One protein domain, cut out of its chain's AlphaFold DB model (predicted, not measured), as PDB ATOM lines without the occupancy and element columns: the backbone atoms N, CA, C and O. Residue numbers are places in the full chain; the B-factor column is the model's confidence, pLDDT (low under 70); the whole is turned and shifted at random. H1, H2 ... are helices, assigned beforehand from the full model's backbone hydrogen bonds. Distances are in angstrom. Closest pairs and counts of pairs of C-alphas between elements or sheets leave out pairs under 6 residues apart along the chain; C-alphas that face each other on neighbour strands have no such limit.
ATOM      1  N   VAL A  38     153.380  62.792  32.139       66.44
ATOM      2  CA  VAL A  38     153.835  61.651  32.948       66.44
ATOM      3  C   VAL A  38     152.663  60.828  33.494       66.44
ATOM      4  O   VAL A  38     152.793  59.611  33.634       66.44
ATOM      5  N   SER A  39     151.506  61.443  33.767       77.94
ATOM      6  CA  SER A  39     150.327  60.717  34.273       77.94
ATOM      7  C   SER A  39     149.836  59.655  33.279       77.94
ATOM      8  O   SER A  39     149.698  58.490  33.652       77.94
ATOM      9  N   ARG A  40     149.715  59.987  31.984       89.94
ATOM     10  CA  ARG A  40     149.219  59.039  30.963       89.94
ATOM     11  C   ARG A  40     150.100  57.808  30.725       89.94
ATOM     12  O   ARG A  40     149.644  56.842  30.113       89.94
ATOM     13  N   LEU A  41     151.360  57.851  31.154       92.19
ATOM     14  CA  LEU A  41     152.306  56.739  31.019       92.19
ATOM     15  C   LEU A  41     152.208  55.734  32.171       92.19
ATOM     16  O   LEU A  41     152.651  54.597  32.031       92.19
ATOM     17  N   ASN A  42     151.655  56.151  33.312       89.94
ATOM     18  CA  ASN A  42     151.665  55.370  34.549       89.94
ATOM     19  C   ASN A  42     150.266  54.943  35.006       89.94
ATOM     20  O   ASN A  42     150.142  54.014  35.805       89.94
ATOM     21  N   ASP A  43     149.218  55.596  34.506       92.75
ATOM     22  CA  ASP A  43     147.830  55.268  34.801       92.75
ATOM     23  C   ASP A  43     146.937  55.320  33.545       92.75
ATOM     24  O   ASP A  43     147.338  55.774  32.472       92.75
ATOM     25  N   LEU A  44     145.714  54.805  33.693       94.62
ATOM     26  CA  LEU A  44     144.677  54.771  32.656       94.62
ATOM     27  C   LEU A  44     143.510  55.713  32.986       94.62
ATOM     28  O   LEU A  44     142.405  55.514  32.485       94.62
ATOM     29  N   ALA A  45     143.716  56.733  33.828       93.19
ATOM     30  CA  ALA A  45     142.646  57.654  34.223       93.19
ATOM     31  C   ALA A  45     142.102  58.475  33.037       93.19
ATOM     32  O   ALA A  45     140.979  58.968  33.085       93.19
ATOM     33  N   TRP A  46     142.888  58.589  31.964       93.25
ATOM     34  CA  TRP A  46     142.522  59.223  30.697       93.25
ATOM     35  C   TRP A  46     141.680  58.325  29.771       93.25
ATOM     36  O   TRP A  46     141.113  58.809  28.796       93.25
ATOM     37  N   CYS A  47     141.593  57.018  30.034       95.19
ATOM     38  CA  CYS A  47     140.826  56.097  29.202       95.19
ATOM     39  C   CYS A  47     139.341  56.108  29.588       95.19
ATOM     40  O   CYS A  47     138.969  55.712  30.691       95.19
ATOM     41  N   GLU A  48     138.473  56.464  28.642       94.69
ATOM     42  CA  GLU A  48     137.017  56.424  28.844       94.69
ATOM     43  C   GLU A  48     136.368  55.153  28.276       94.69
ATOM     44  O   GLU A  48     135.271  54.772  28.685       94.69
ATOM     45  N   CYS A  49     137.032  54.473  27.335       95.00
ATOM     46  CA  CYS A  49     136.473  53.294  26.668       95.00
ATOM     47  C   CYS A  49     136.660  51.991  27.462       95.00
ATOM     48  O   CYS A  49     136.026  50.986  27.140       95.00
ATOM     49  N   GLY A  50     137.541  51.989  28.468       94.75
ATOM     50  CA  GLY A  50     137.843  50.838  29.328       94.75
ATOM     51  C   GLY A  50     138.679  49.727  28.682       94.75
ATOM     52  O   GLY A  50     138.797  48.657  29.273       94.75
ATOM     53  N   HIS A  51     139.237  49.961  27.490       95.88
ATOM     54  CA  HIS A  51     139.985  48.959  26.715       95.88
ATOM     55  C   HIS A  51     141.435  49.363  26.399       95.88
ATOM     56  O   HIS A  51     142.149  48.594  25.760       95.88
ATOM     57  N   CYS A  52     141.876  50.563  26.789       96.44
ATOM     58  CA  CYS A  52     143.260  50.989  26.573       96.44
ATOM     59  C   CYS A  52     144.214  50.307  27.564       96.44
ATOM     60  O   CYS A  52     143.834  49.975  28.686       96.44
ATOM     61  N   GLU A  53     145.472  50.169  27.156       95.88
ATOM     62  CA  GLU A  53     146.572  49.662  27.978       95.88
ATOM     63  C   GLU A  53     147.665  50.732  28.111       95.88
ATOM     64  O   GLU A  53     147.680  51.714  27.365       95.88
ATOM     65  N   LEU A  54     148.562  50.565  29.088       95.19
ATOM     66  CA  LEU A  54     149.701  51.469  29.251       95.19
ATOM     67  C   LEU A  54     150.652  51.311  28.066       95.19
ATOM     68  O   LEU A  54     151.142  50.212  27.798       95.19
ATOM     69  N   MET A  55     150.930  52.422  27.389       94.31
ATOM     70  CA  MET A  55     151.807  52.448  26.228       94.31
ATOM     71  C   MET A  55     153.199  52.984  26.585       94.31
ATOM     72  O   MET A  55     153.328  53.797  27.503       94.31
ATOM     73  N   PRO A  56     154.260  52.561  25.871       92.31
ATOM     74  CA  PRO A  56     155.624  53.011  26.147       92.31
ATOM     75  C   PRO A  56     155.841  54.514  25.946       92.31
ATOM     76  O   PRO A  56     156.750  55.086  26.549       92.31
ATOM     77  N   THR A  57     155.051  55.147  25.074       92.25
ATOM     78  CA  THR A  57     155.198  56.561  24.723       92.25
ATOM     79  C   THR A  57     153.902  57.336  24.923       92.25
ATOM     80  O   THR A  57     152.805  56.810  24.756       92.25
ATOM     81  N   PHE A  58     154.032  58.629  25.234       91.19
ATOM     82  CA  PHE A  58     152.882  59.501  25.476       91.19
ATOM     83  C   PHE A  58     151.990  59.625  24.234       91.19
ATOM     84  O   PHE A  58     150.770  59.653  24.346       91.19
ATOM     85  N   VAL A  59     152.604  59.645  23.047       91.88
ATOM     86  CA  VAL A  59     151.901  59.734  21.759       91.88
ATOM     87  C   VAL A  59     150.999  58.516  21.528       91.88
ATOM     88  O   VAL A  59     149.926  58.640  20.946       91.88
ATOM     89  N   GLU A  60     151.403  57.341  22.012       92.81
ATOM     90  CA  GLU A  60     150.613  56.112  21.914       92.81
ATOM     91  C   GLU A  60     149.503  56.025  22.982       92.81
ATOM     92  O   GLU A  60     148.532  55.296  22.783       92.81
ATOM     93  N   SER A  61     149.588  56.793  24.077       94.62
ATOM     94  CA  SER A  61     148.565  56.876  25.137       94.62
ATOM     95  C   SER A  61     147.345  57.718  24.718       94.62
ATOM     96  O   SER A  61     147.074  58.788  25.275       94.62
ATOM     97  N   THR A  62     146.607  57.227  23.716       93.75
ATOM     98  CA  THR A  62     145.413  57.871  23.136       93.75
ATOM     99  C   THR A  62     144.185  56.964  23.235       93.75
ATOM    100  O   THR A  62     144.261  55.761  22.977       93.75
ATOM    101  N   CYS A  63     143.024  57.531  23.588       95.94
ATOM    102  CA  CYS A  63     141.765  56.783  23.684       95.94
ATOM    103  C   CYS A  63     140.944  56.913  22.392       95.94
ATOM    104  O   CYS A  63     140.910  57.965  21.756       95.94
ATOM    105  N   CYS A  64     140.201  55.867  22.015       95.38
ATOM    106  CA  CYS A  64     139.318  55.921  20.847       95.38
ATOM    107  C   CYS A  64     138.180  56.953  20.978       95.38
ATOM    108  O   CYS A  64     137.625  57.354  19.959       95.38
ATOM    109  N   SER A  65     137.837  57.388  22.199       93.94
ATOM    110  CA  SER A  65     136.865  58.466  22.428       93.94
ATOM    111  C   SER A  65     137.428  59.862  22.133       93.94
ATOM    112  O   SER A  65     136.673  60.739  21.718       93.94
ATOM    113  N   GLU A  66     138.745  60.060  22.278       94.25
ATOM    114  CA  GLU A  66     139.417  61.355  22.082       94.25
ATOM    115  C   GLU A  66     139.524  61.730  20.601       94.25
ATOM    116  O   GLU A  66     139.449  62.903  20.232       94.25
ATOM    117  N   ASN A  67     139.681  60.732  19.727       92.19
ATOM    118  CA  ASN A  67     139.759  60.962  18.293       92.19
ATOM    119  C   ASN A  67     138.353  61.111  17.695       92.19
ATOM    120  O   ASN A  67     137.606  60.140  17.591       92.19
ATOM    121  N   THR A  68     138.019  62.316  17.233       91.94
ATOM    122  CA  THR A  68     136.695  62.644  16.679       91.94
ATOM    123  C   THR A  68     136.321  61.829  15.441       91.94
ATOM    124  O   THR A  68     135.154  61.485  15.270       91.94
ATOM    125  N   ALA A  69     137.285  61.471  14.587       90.75
ATOM    126  CA  ALA A  69     137.027  60.648  13.405       90.75
ATOM    127  C   ALA A  69     136.701  59.194  13.779       90.75
ATOM    128  O   ALA A  69     135.918  58.534  13.090       90.75
ATOM    129  N   VAL A  70     137.281  58.697  14.876       92.88
ATOM    130  CA  VAL A  70     136.997  57.361  15.413       92.88
ATOM    131  C   VAL A  70     135.679  57.364  16.182       92.88
ATOM    132  O   VAL A  70     134.802  56.551  15.888       92.88
ATOM    133  N   SER A  71     135.495  58.305  17.110       92.50
ATOM    134  CA  SER A  71     134.295  58.383  17.943       92.50
ATOM    135  C   SER A  71     133.030  58.674  17.131       92.50
ATOM    136  O   SER A  71     131.980  58.121  17.440       92.50
ATOM    137  N   ALA A  72     133.122  59.411  16.017       91.31
ATOM    138  CA  ALA A  72     131.999  59.606  15.094       91.31
ATOM    139  C   ALA A  72     131.512  58.308  14.418       91.31
ATOM    140  O   ALA A  72     130.357  58.230  13.996       91.31
ATOM    141  N   LYS A  73     132.371  57.286  14.293       89.88
ATOM    142  CA  LYS A  73     131.993  55.965  13.754       89.88
ATOM    143  C   LYS A  73     131.376  55.055  14.821       89.88
ATOM    144  O   LYS A  73     130.756  54.047  14.475       89.88
ATOM    145  N   MET A  74     131.543  55.386  16.099       91.38
ATOM    146  CA  MET A  74     130.984  54.633  17.215       91.38
ATOM    147  C   MET A  74     129.514  55.028  17.416       91.38
ATOM    148  O   MET A  74     129.157  56.204  17.413       91.38
ATOM    149  N   LYS A  75     128.626  54.035  17.548       83.56
ATOM    150  CA  LYS A  75     127.199  54.269  17.832       83.56
ATOM    151  C   LYS A  75     127.006  54.526  19.327       83.56
ATOM    152  O   LYS A  75     127.858  54.158  20.125       83.56
ATOM    153  N   HIS A  76     125.848  55.068  19.712       76.12
ATOM    154  CA  HIS A  76     125.521  55.344  21.120       76.12
ATOM    155  C   HIS A  76     125.653  54.129  22.058       76.12
ATOM    156  O   HIS A  76     125.956  54.315  23.233       76.12
ATOM    157  N   ASP A  77     125.475  52.908  21.546       84.69
ATOM    158  CA  ASP A  77     125.578  51.674  22.340       84.69
ATOM    159  C   ASP A  77     126.995  51.070  22.370       84.69
ATOM    160  O   ASP A  77     127.216  50.057  23.028       84.69
TER     161      ASP A  77
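What this domain is: This is residues 38 to 77 of the 131 residues of the protein "uncharacterized protein LOC106157088" of Lingula unguis (UniProt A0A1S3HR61). The domain has little regular structure: its body is a long loop, residues 43 to 67, that runs away from the small helix H1, folds back near residues 48 to 51, and turns near residues 55 to 60 to run out again to the short helix H2, after which residues 72 to 77 form a tail. The printed part has 40 residues with two named helices, H1 then H2, and no named strand; the class is all helix, with 9 residues in named elements. It is only just loose, close to compact, with a radius of gyration of the C-alphas of 10.8 A, and elongated, spanning 31 by 16 by 11 A.

How they stand to each other: H1, residues 38 to 42, and H2, residues 68 to 71, are apart. In H1, 0 of 1 O i to N i+4 pairs is within hydrogen-bond range, against 2 of 2 O i to N i+3 pairs; H2 is too short for an O i to N i+4 pair.

Where its parts are: H1 measures 6.8 A from C-alpha 38 at (153.835, 61.651, 32.948) to C-alpha 42. H2 measures 5.1 A, ending with C-alpha 71 at (134.295, 58.383, 17.943).

The domain as a whole: The C-alphas farthest apart, of Val 38 and Asp 77, are 31.8 A apart. The printed part has no cut, and the link H1 to H2 is long. Mean pLDDT of the printed part is 91.3; residue 38 is under 70.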